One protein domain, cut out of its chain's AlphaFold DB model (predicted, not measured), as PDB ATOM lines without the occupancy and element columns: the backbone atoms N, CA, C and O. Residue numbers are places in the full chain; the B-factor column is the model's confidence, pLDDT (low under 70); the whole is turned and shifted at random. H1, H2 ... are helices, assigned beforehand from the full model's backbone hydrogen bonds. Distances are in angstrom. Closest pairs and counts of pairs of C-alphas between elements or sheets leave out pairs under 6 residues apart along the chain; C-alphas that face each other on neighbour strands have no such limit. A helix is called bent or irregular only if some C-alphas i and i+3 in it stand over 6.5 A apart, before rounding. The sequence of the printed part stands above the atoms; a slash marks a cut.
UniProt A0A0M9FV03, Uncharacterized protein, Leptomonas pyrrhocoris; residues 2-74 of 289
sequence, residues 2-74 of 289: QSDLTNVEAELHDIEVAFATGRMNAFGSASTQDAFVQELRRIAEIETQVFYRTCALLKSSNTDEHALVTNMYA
ATOM      1  N   GLN A   2     -20.775  36.455 -11.084       51.62
ATOM      2  CA  GLN A   2     -22.027  35.760 -11.461       51.62
ATOM      3  C   GLN A   2     -22.559  36.227 -12.831       51.62
ATOM      4  O   GLN A   2     -22.926  35.406 -13.659       51.62
ATOM      5  N   SER A   3     -22.458  37.531 -13.100       60.47
ATOM      6  CA  SER A   3     -22.806  38.194 -14.366       60.47
ATOM      7  C   SER A   3     -22.125  37.620 -15.612       60.47
ATOM      8  O   SER A   3     -22.680  37.685 -16.705       60.47
ATOM      9  N   ASP A   4     -20.917  37.075 -15.465       56.97
ATOM     10  CA  ASP A   4     -20.063  36.726 -16.604       56.97
ATOM     11  C   ASP A   4     -20.328  35.301 -17.102       56.97
ATOM     12  O   ASP A   4     -20.008  34.994 -18.249       56.97
ATOM     13  N   LEU A   5     -20.908  34.451 -16.247       64.12
ATOM     14  CA  LEU A   5     -21.426  33.123 -16.589       64.12
ATOM     15  C   LEU A   5     -22.828  33.225 -17.191       64.12
ATOM     16  O   LEU A   5     -23.101  32.575 -18.192       64.12
ATOM     17  N   THR A   6     -23.668  34.119 -16.661       74.81
ATOM     18  CA  THR A   6     -25.001  34.393 -17.227       74.81
ATOM     19  C   THR A   6     -24.914  34.895 -18.670       74.81
ATOM     20  O   THR A   6     -25.792  34.616 -19.477       74.81
ATOM     21  N   ASN A   7     -23.834  35.604 -19.017       79.88
ATOM     22  CA  ASN A   7     -23.587  36.055 -20.386       79.88
ATOM     23  C   ASN A   7     -23.231  34.897 -21.341       79.88
ATOM     24  O   ASN A   7     -23.741  34.841 -22.453       79.88
ATOM     25  N   VAL A   8     -22.404  33.943 -20.893       77.25
ATOM     26  CA  VAL A   8     -22.043  32.747 -21.683       77.25
ATOM     27  C   VAL A   8     -23.259  31.842 -21.887       77.25
ATOM     28  O   VAL A   8     -23.464  31.302 -22.967       77.25
ATOM     29  N   GLU A   9     -24.095  31.709 -20.861       81.75
ATOM     30  CA  GLU A   9     -25.322  30.914 -20.918       81.75
ATOM     31  C   GLU A   9     -26.350  31.511 -21.893       81.75
ATOM     32  O   GLU A   9     -26.943  30.786 -22.691       81.75
ATOM     33  N   ALA A  10     -26.498  32.840 -21.909       84.56
ATOM     34  CA  ALA A  10     -27.342  33.528 -22.886       84.56
ATOM     35  C   ALA A  10     -26.835  33.356 -24.330       84.56
ATOM     36  O   ALA A  10     -27.634  33.195 -25.251       84.56
ATOM     37  N   GLU A  11     -25.515  33.364 -24.528       81.06
ATOM     38  CA  GLU A  11     -24.890  33.169 -25.838       81.06
ATOM     39  C   GLU A  11     -25.066  31.735 -26.361       81.06
ATOM     40  O   GLU A  11     -25.424  31.542 -27.521       81.06
ATOM     41  N   LEU A  12     -24.900  30.727 -25.498       85.62
ATOM     42  CA  LEU A  12     -25.157  29.325 -25.846       85.62
ATOM     43  C   LEU A  12     -26.630  29.078 -26.194       85.62
ATOM     44  O   LEU A  12     -26.923  28.348 -27.140       85.62
ATOM     45  N   HIS A  13     -27.551  29.725 -25.480       88.25
ATOM     46  CA  HIS A  13     -28.978  29.626 -25.771       88.25
ATOM     47  C   HIS A  13     -29.339  30.243 -27.136       88.25
ATOM     48  O   HIS A  13     -30.175  29.706 -27.859       88.25
ATOM     49  N   ASP A  14     -28.707  31.353 -27.535       86.25
ATOM     50  CA  ASP A  14     -28.925  31.962 -28.857       86.25
ATOM     51  C   ASP A  14     -28.464  31.032 -29.998       86.25
ATOM     52  O   ASP A  14     -29.163  30.852 -31.000       86.25
ATOM     53  N   ILE A  15     -27.334  30.345 -29.798       77.31
ATOM     54  CA  ILE A  15     -26.816  29.327 -30.723       77.31
ATOM     55  C   ILE A  15     -27.792  28.152 -30.846       77.31
ATOM     56  O   ILE A  15     -28.111  27.718 -31.956       77.31
ATOM     57  N   GLU A  16     -28.308  27.648 -29.725       86.81
ATOM     58  CA  GLU A  16     -29.280  26.551 -29.710       86.81
ATOM     59  C   GLU A  16     -30.559  26.914 -30.482       86.81
ATOM     60  O   GLU A  16     -31.045  26.129 -31.302       86.81
ATOM     61  N   VAL A  17     -31.062  28.139 -30.311       85.88
ATOM     62  CA  VAL A  17     -32.216  28.647 -31.067       85.88
ATOM     63  C   VAL A  17     -31.897  28.754 -32.565       85.88
ATOM     64  O   VAL A  17     -32.739  28.401 -33.401       85.88
ATOM     65  N   ALA A  18     -30.693  29.181 -32.948       75.31
ATOM     66  CA  ALA A  18     -30.272  29.240 -34.352       75.31
ATOM     67  C   ALA A  18     -30.194  27.847 -35.012       75.31
ATOM     68  O   ALA A  18     -30.562  27.694 -36.186       75.31
ATOM     69  N   PHE A  19     -29.798  26.822 -34.249       76.88
ATOM     70  CA  PHE A  19     -29.857  25.418 -34.665       76.88
ATOM     71  C   PHE A  19     -31.298  24.913 -34.789       76.88
ATOM     72  O   PHE A  19     -31.675  24.385 -35.835       76.88
ATOM     73  N   ALA A  20     -32.121  25.111 -33.757       80.94
ATOM     74  CA  ALA A  20     -33.502  24.630 -33.716       80.94
ATOM     75  C   ALA A  20     -34.380  25.255 -34.813       80.94
ATOM     76  O   ALA A  20     -35.276  24.608 -35.353       80.94
ATOM     77  N   THR A  21     -34.097  26.505 -35.189       83.06
ATOM     78  CA  THR A  21     -34.797  27.214 -36.272       83.06
ATOM     79  C   THR A  21     -34.289  26.860 -37.674       83.06
ATOM     80  O   THR A  21     -34.839  27.344 -38.664       83.06
ATOM     81  N   GLY A  22     -33.251  26.022 -37.794       69.19
ATOM     82  CA  GLY A  22     -32.713  25.563 -39.078       69.19
ATOM     83  C   GLY A  22     -31.974  26.639 -39.880       69.19
ATOM     84  O   GLY A  22     -31.683  26.430 -41.060       69.19
ATOM     85  N   ARG A  23     -31.656  27.786 -39.261       63.72
ATOM     86  CA  ARG A  23     -30.879  28.871 -39.887       63.72
ATOM     87  C   ARG A  23     -29.407  28.508 -40.072       63.72
ATOM     88  O   ARG A  23     -28.757  29.044 -40.965       63.72
ATOM     89  N   MET A  24     -28.913  27.562 -39.283       61.19
ATOM     90  CA  MET A  24     -27.596  26.955 -39.433       61.19
ATOM     91  C   MET A  24     -27.771  25.502 -39.849       61.19
ATOM     92  O   MET A  24     -28.052  24.632 -39.030       61.19
ATOM     93  N   ASN A  25     -27.645  25.239 -41.147       63.91
ATOM     94  CA  ASN A  25     -27.813  23.899 -41.688       63.91
ATOM     95  C   ASN A  25     -26.573  23.525 -42.501       63.91
ATOM     96  O   ASN A  25     -26.285  24.147 -43.525       63.91
ATOM     97  N   ALA A  26     -25.845  22.497 -42.054       60.56
ATOM     98  CA  ALA A  26     -24.606  22.037 -42.688       60.56
ATOM     99  C   ALA A  26     -24.818  21.526 -44.129       60.56
ATOM    100  O   ALA A  26     -23.887  21.505 -44.932       60.56
ATOM    101  N   PHE A  27     -26.056  21.163 -44.478       68.94
ATOM    102  CA  PHE A  27     -26.451  20.705 -45.815       68.94
ATOM    103  C   PHE A  27     -27.283  21.743 -46.589       68.94
ATOM    104  O   PHE A  27     -27.882  21.416 -47.613       68.94
ATOM    105  N   GLY A  28     -27.357  22.983 -46.091       68.56
ATOM    106  CA  GLY A  28     -28.081  24.079 -46.731       68.56
ATOM    107  C   GLY A  28     -27.294  24.769 -47.855       68.56
ATOM    108  O   GLY A  28     -26.268  24.290 -48.327       68.56
ATOM    109  N   SER A  29     -27.780  25.936 -48.279       81.19
ATOM    110  CA  SER A  29     -27.071  26.841 -49.197       81.19
ATOM    111  C   SER A  29     -25.671  27.241 -48.688       81.19
ATOM    112  O   SER A  29     -25.417  27.208 -47.484       81.19
ATOM    113  N   ALA A  30     -24.783  27.704 -49.577       81.38
ATOM    114  CA  ALA A  30     -23.436  28.159 -49.199       81.38
ATOM    115  C   ALA A  30     -23.454  29.204 -48.061       81.38
ATOM    116  O   ALA A  30     -22.678  29.111 -47.120       81.38
ATOM    117  N   SER A  31     -24.428  30.122 -48.072       78.19
ATOM    118  CA  SER A  31     -24.600  31.121 -47.007       78.19
ATOM    119  C   SER A  31     -24.946  30.509 -45.643       78.19
ATOM    120  O   SER A  31     -24.483  30.996 -44.618       78.19
ATOM    121  N   THR A  32     -25.748  29.444 -45.614       73.88
ATOM    122  CA  THR A  32     -26.105  28.741 -44.369       73.88
ATOM    123  C   THR A  32     -24.984  27.823 -43.876       73.88
ATOM    124  O   THR A  32     -24.880  27.587 -42.675       73.88
ATOM    125  N   GLN A  33     -24.122  27.347 -44.781       77.75
ATOM    126  CA  GLN A  33     -22.903  26.617 -44.429       77.75
ATOM    127  C   GLN A  33     -21.845  27.548 -43.828       77.75
ATOM    128  O   GLN A  33     -21.271  27.211 -42.797       77.75
ATOM    129  N   ASP A  34     -21.644  28.734 -44.405       78.88
ATOM    130  CA  ASP A  34     -20.733  29.743 -43.852       78.88
ATOM    131  C   ASP A  34     -21.179  30.191 -42.454       78.88
ATOM    132  O   ASP A  34     -20.356  30.259 -41.541       78.88
ATOM    133  N   ALA A  35     -22.485  30.402 -42.250       74.81
ATOM    134  CA  ALA A  35     -23.047  30.699 -40.931       74.81
ATOM    135  C   ALA A  35     -22.807  29.559 -39.925       74.81
ATOM    136  O   ALA A  35     -22.439  29.803 -38.781       74.81
ATOM    137  N   PHE A  36     -22.952  28.302 -40.356       76.25
ATOM    138  CA  PHE A  36     -22.665  27.142 -39.514       76.25
ATOM    139  C   PHE A  36     -21.180  27.057 -39.119       76.25
ATOM    140  O   PHE A  36     -20.863  26.847 -37.951       76.25
ATOM    141  N   VAL A  37     -20.258  27.271 -40.063       84.88
ATOM    142  CA  VAL A  37     -18.808  27.281 -39.789       84.88
ATOM    143  C   VAL A  37     -18.417  28.446 -38.878       84.88
ATOM    144  O   VAL A  37     -17.571  28.283 -37.996       84.88
ATOM    145  N   GLN A  38     -19.032  29.615 -39.066       88.31
ATOM    146  CA  GLN A  38     -18.818  30.777 -38.210       88.31
ATOM    147  C   GLN A  38     -19.228  30.485 -36.764       88.31
ATOM    148  O   GLN A  38     -18.465  30.797 -35.847       88.31
ATOM    149  N   GLU A  39     -20.355  29.810 -36.556       84.31
ATOM    150  CA  GLU A  39     -20.800  29.488 -35.204       84.31
ATOM    151  C   GLU A  39     -19.987  28.367 -34.559       84.31
ATOM    152  O   GLU A  39     -19.713  28.426 -33.366       84.31
ATOM    153  N   LEU A  40     -19.490  27.396 -35.332       87.00
ATOM    154  CA  LEU A  40     -18.512  26.431 -34.816       87.00
ATOM    155  C   LEU A  40     -17.235  27.123 -34.324       87.00
ATOM    156  O   LEU A  40     -16.695  26.760 -33.278       87.00
ATOM    157  N   ARG A  41     -16.758  28.145 -35.047       90.19
ATOM    158  CA  ARG A  41     -15.619  28.956 -34.594       90.19
ATOM    159  C   ARG A  41     -15.960  29.714 -33.308       90.19
ATOM    160  O   ARG A  41     -15.122  29.762 -32.412       90.19
ATOM    161  N   ARG A  42     -17.173  30.262 -33.206       87.75
ATOM    162  CA  ARG A  42     -17.656  30.946 -31.999       87.75
ATOM    163  C   ARG A  42     -17.706  30.003 -30.792       87.75
ATOM    164  O   ARG A  42     -17.211  30.361 -29.729       87.75
ATOM    165  N   ILE A  43     -18.207  28.779 -30.966       86.88
ATOM    166  CA  ILE A  43     -18.241  27.747 -29.913       86.88
ATOM    167  C   ILE A  43     -16.825  27.417 -29.418       86.88
ATOM    168  O   ILE A  43     -16.598  27.385 -28.210       86.88
ATOM    169  N   ALA A  44     -15.860  27.238 -30.324       88.62
ATOM    170  CA  ALA A  44     -14.469  26.962 -29.946       88.62
ATOM    171  C   ALA A  44     -13.827  28.118 -29.146       88.62
ATOM    172  O   ALA A  44     -13.012  27.906 -28.243       88.62
ATOM    173  N   GLU A  45     -14.203  29.362 -29.452       91.56
ATOM    174  CA  GLU A  45     -13.753  30.532 -28.699       91.56
ATOM    175  C   GLU A  45     -14.379  30.579 -27.296       91.56
ATOM    176  O   GLU A  45     -13.666  30.814 -26.317       91.56
ATOM    177  N   ILE A  46     -15.676  30.274 -27.176       88.62
ATOM    178  CA  ILE A  46     -16.368  30.159 -25.882       88.62
ATOM    179  C   ILE A  46     -15.721  29.068 -25.022       88.62
ATOM    180  O   ILE A  46     -15.412  29.314 -23.856       88.62
ATOM    181  N   GLU A  47     -15.447  27.891 -25.589       89.75
ATOM    182  CA  GLU A  47     -14.768  26.788 -24.896       89.75
ATOM    183  C   GLU A  47     -13.419  27.237 -24.320       89.75
ATOM    184  O   GLU A  47     -13.130  27.039 -23.136       89.75
ATOM    185  N   THR A  48     -12.623  27.937 -25.131       89.12
ATOM    186  CA  THR A  48     -11.328  28.482 -24.714       89.12
ATOM    187  C   THR A  48     -11.483  29.479 -23.558       89.12
ATOM    188  O   THR A  48     -10.725  29.441 -22.586       89.12
ATOM    189  N   GLN A  49     -12.488  30.361 -23.611       84.50
ATOM    190  CA  GLN A  49     -12.764  31.312 -22.532       84.50
ATOM    191  C   GLN A  49     -13.187  30.616 -21.233       84.50
ATOM    192  O   GLN A  49     -12.717  30.995 -20.156       84.50
ATOM    193  N   VAL A  50     -14.044  29.596 -21.317       86.19
ATOM    194  CA  VAL A  50     -14.469  28.798 -20.158       86.19
ATOM    195  C   VAL A  50     -13.270  28.087 -19.536       86.19
ATOM    196  O   VAL A  50     -13.095  28.147 -18.315       86.19
ATOM    197  N   PHE A  51     -12.399  27.492 -20.354       88.25
ATOM    198  CA  PHE A  51     -11.172  26.849 -19.888       88.25
ATOM    199  C   PHE A  51     -10.278  27.829 -19.116       88.25
ATOM    200  O   PHE A  51      -9.972  27.597 -17.944       88.25
ATOM    201  N   TYR A  52      -9.928  28.976 -19.710       88.19
ATOM    202  CA  TYR A  52      -9.064  29.959 -19.048       88.19
ATOM    203  C   TYR A  52      -9.678  30.530 -17.768       88.19
ATOM    204  O   TYR A  52      -8.961  30.732 -16.784       88.19
ATOM    205  N   ARG A  53     -10.996  30.757 -17.740       81.12
ATOM    206  CA  ARG A  53     -11.690  31.210 -16.525       81.12
ATOM    207  C   ARG A  53     -11.662  30.150 -15.431       81.12
ATOM    208  O   ARG A  53     -11.390  30.483 -14.282       81.12
ATOM    209  N   THR A  54     -11.881  28.887 -15.780       78.81
ATOM    210  CA  THR A  54     -11.833  27.775 -14.823       78.81
ATOM    211  C   THR A  54     -10.426  27.617 -14.250       78.81
ATOM    212  O   THR A  54     -10.259  27.526 -13.034       78.81
ATOM    213  N   CYS A  55      -9.392  27.702 -15.093       78.44
ATOM    214  CA  CYS A  55      -8.003  27.720 -14.638       78.44
ATOM    215  C   CYS A  55      -7.704  28.912 -13.716       78.44
ATOM    216  O   CYS A  55      -7.000  28.751 -12.719       78.44
ATOM    217  N   ALA A  56      -8.235  30.102 -14.015       78.19
ATOM    218  CA  ALA A  56      -8.071  31.276 -13.162       78.19
ATOM    219  C   ALA A  56      -8.748  31.094 -11.793       78.19
ATOM    220  O   ALA A  56      -8.136  31.428 -10.782       78.19
ATOM    221  N   LEU A  57      -9.953  30.512 -11.753       75.56
ATOM    222  CA  LEU A  57     -10.683  30.218 -10.515       75.56
ATOM    223  C   LEU A  57      -9.958  29.191  -9.637       75.56
ATOM    224  O   LEU A  57      -9.815  29.403  -8.433       75.56
ATOM    225  N   LEU A  58      -9.446  28.113 -10.238       75.38
ATOM    226  CA  LEU A  58      -8.639  27.110  -9.532       75.38
ATOM    227  C   LEU A  58      -7.341  27.716  -8.987       75.38
ATOM    228  O   LEU A  58      -6.903  27.399  -7.882       75.38
ATOM    229  N   LYS A  59      -6.724  28.629  -9.743       76.06
ATOM    230  CA  LYS A  59      -5.519  29.335  -9.302       76.06
ATOM    231  C   LYS A  59      -5.813  30.302  -8.153       76.06
ATOM    232  O   LYS A  59      -5.021  30.350  -7.215       76.06
ATOM    233  N   SER A  60      -6.933  31.031  -8.197       68.44
ATOM    234  CA  SER A  60      -7.336  31.932  -7.111       68.44
ATOM    235  C   SER A  60      -7.738  31.179  -5.842       68.44
ATOM    236  O   SER A  60      -7.368  31.613  -4.753       68.44
ATOM    237  N   SER A  61      -8.419  30.030  -5.962       63.75
ATOM    238  CA  SER A  61      -8.817  29.248  -4.784       63.75
ATOM    239  C   SER A  61      -7.605  28.697  -4.035       63.75
ATOM    240  O   SER A  61      -7.605  28.685  -2.812       63.75
ATOM    241  N   ASN A  62      -6.545  28.314  -4.751       61.81
ATOM    242  CA  ASN A  62      -5.308  27.825  -4.143       61.81
ATOM    243  C   ASN A  62      -4.565  28.942  -3.377       61.81
ATOM    244  O   ASN A  62      -4.064  28.733  -2.274       61.81
ATOM    245  N   THR A  63      -4.554  30.173  -3.905       63.00
ATOM    246  CA  THR A  63      -4.018  31.332  -3.168       63.00
ATOM    247  C   THR A  63      -4.852  31.711  -1.946       63.00
ATOM    248  O   THR A  63      -4.272  32.039  -0.911       63.00
ATOM    249  N   ASP A  64      -6.181  31.635  -2.033       67.88
ATOM    250  CA  ASP A  64      -7.068  31.935  -0.903       67.88
ATOM    251  C   ASP A  64      -6.968  30.868   0.194       67.88
ATOM    252  O   ASP A  64      -6.940  31.194   1.381       67.88
ATOM    253  N   GLU A  65      -6.828  29.597  -0.180       69.06
ATOM    254  CA  GLU A  65      -6.626  28.495   0.761       69.06
ATOM    255  C   GLU A  65      -5.263  28.600   1.462       69.06
ATOM    256  O   GLU A  65      -5.179  28.492   2.687       69.06
ATOM    257  N   HIS A  66      -4.195  28.935   0.729       68.75
ATOM    258  CA  HIS A  66      -2.886  29.207   1.326       68.75
ATOM    259  C   HIS A  66      -2.921  30.420   2.272       68.75
ATOM    260  O   HIS A  66      -2.307  30.396   3.343       68.75
ATOM    261  N   ALA A  67      -3.654  31.481   1.918       74.75
ATOM    262  CA  ALA A  67      -3.849  32.642   2.785       74.75
ATOM    263  C   ALA A  67      -4.641  32.286   4.056       74.75
ATOM    264  O   ALA A  67      -4.281  32.727   5.149       74.75
ATOM    265  N   LEU A  68      -5.669  31.440   3.941       76.50
ATOM    266  CA  LEU A  68      -6.445  30.937   5.074       76.50
ATOM    267  C   LEU A  68      -5.578  30.099   6.022       76.50
ATOM    268  O   LEU A  68      -5.572  30.348   7.228       76.50
ATOM    269  N   VAL A  69      -4.808  29.146   5.488       75.12
ATOM    270  CA  VAL A  69      -3.889  28.308   6.275       75.12
ATOM    271  C   VAL A  69      -2.828  29.168   6.963       75.12
ATOM    272  O   VAL A  69      -2.575  28.991   8.154       75.12
ATOM    273  N   THR A  70      -2.265  30.152   6.258       79.38
ATOM    274  CA  THR A  70      -1.284  31.092   6.820       79.38
ATOM    275  C   THR A  70      -1.884  31.918   7.963       79.38
ATOM    276  O   THR A  70      -1.260  32.052   9.015       79.38
ATOM    277  N   ASN A  71      -3.110  32.425   7.806       74.12
ATOM    278  CA  ASN A  71      -3.800  33.179   8.855       74.12
ATOM    279  C   ASN A  71      -4.148  32.310  10.070       74.12
ATOM    280  O   ASN A  71      -3.954  32.750  11.203       74.12
ATOM    281  N   MET A  72      -4.599  31.068   9.863       77.12
ATOM    282  CA  MET A  72      -4.815  30.125  10.966       77.12
ATOM    283  C   MET A  72      -3.510  29.852  11.716       77.12
ATOM    284  O   MET A  72      -3.492  29.907  12.944       77.12
ATOM    285  N   TYR A  73      -2.405  29.646  10.996       78.38
ATOM    286  CA  TYR A  73      -1.097  29.410  11.603       78.38
ATOM    287  C   TYR A  73      -0.593  30.627  12.394       78.38
ATOM    288  O   TYR A  73      -0.122  30.477  13.520       78.38
ATOM    289  N   ALA A  74      -0.766  31.839  11.858       75.56
ATOM    290  CA  ALA A  74      -0.439  33.081  12.556       75.56
ATOM    291  C   ALA A  74      -1.304  33.289  13.813       75.56
ATOM    292  O   ALA A  74      -0.804  33.743  14.839       75.56
TER     293      ALA A  74
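Overview. This is residues 2 to 74 of the 289 residues of an uncharacterized protein of Leptomonas pyrrhocoris (UniProt A0A0M9FV03). One very long helix, H2, makes the length of a thin rod, and a shorter helix, H1, runs beside its first part in the opposite direction, held off at a loose distance. A loop, residues 21 to 29, turns the backbone from H1 into H2, and residues 54 to 74 of H2 stick out beyond this body as a free arm. The printed part has 73 residues with two named helices, in the order H1, H2, and no named strand, and the class is all helix. The whole is extended, with a radius of gyration of the C-alphas of 19.5 A and spans of 67 by 17 by 12 A.

Along the chain. H1 is residues 2 to 20, 27.4 A from first to last C-alpha, and begins at C-alpha 2 at (-22.027, 35.760, -11.461). H2 is residues 30 to 74, 66.1 A long, from C-alpha 30 at (-23.436, 28.159, -49.199) to C-alpha 74 at (-0.439, 33.081, 12.556). Neither helix is bent.

Arrangement. H1 and H2 are close but not clearly touching, with 2 pairs of C-alphas within 8 A. Their closest C-alphas, those of Ile 15 and Glu 39, are 7.5 A apart. The helices run opposite ways at a shallow tilt of 23 degrees, and their centres are 15.7 A apart. In H2 every O i to N i+4 pair is within hydrogen-bond range; in H1 14 of 15 are.

Size, cuts and confidence. The two C-alphas farthest apart, those of Ser 29 and Ala 74, are 67.5 A apart. Without residues 54 to 74, which stand free, the body has 52 residues and spans 38 by 19 by 10 A. The printed part has no cut, and the link from H1 to H2, 9 residues, is short. The mean pLDDT of the printed part is 77.2, with residues 2 to 5, 22 to 28 and 60 to 66 under 70.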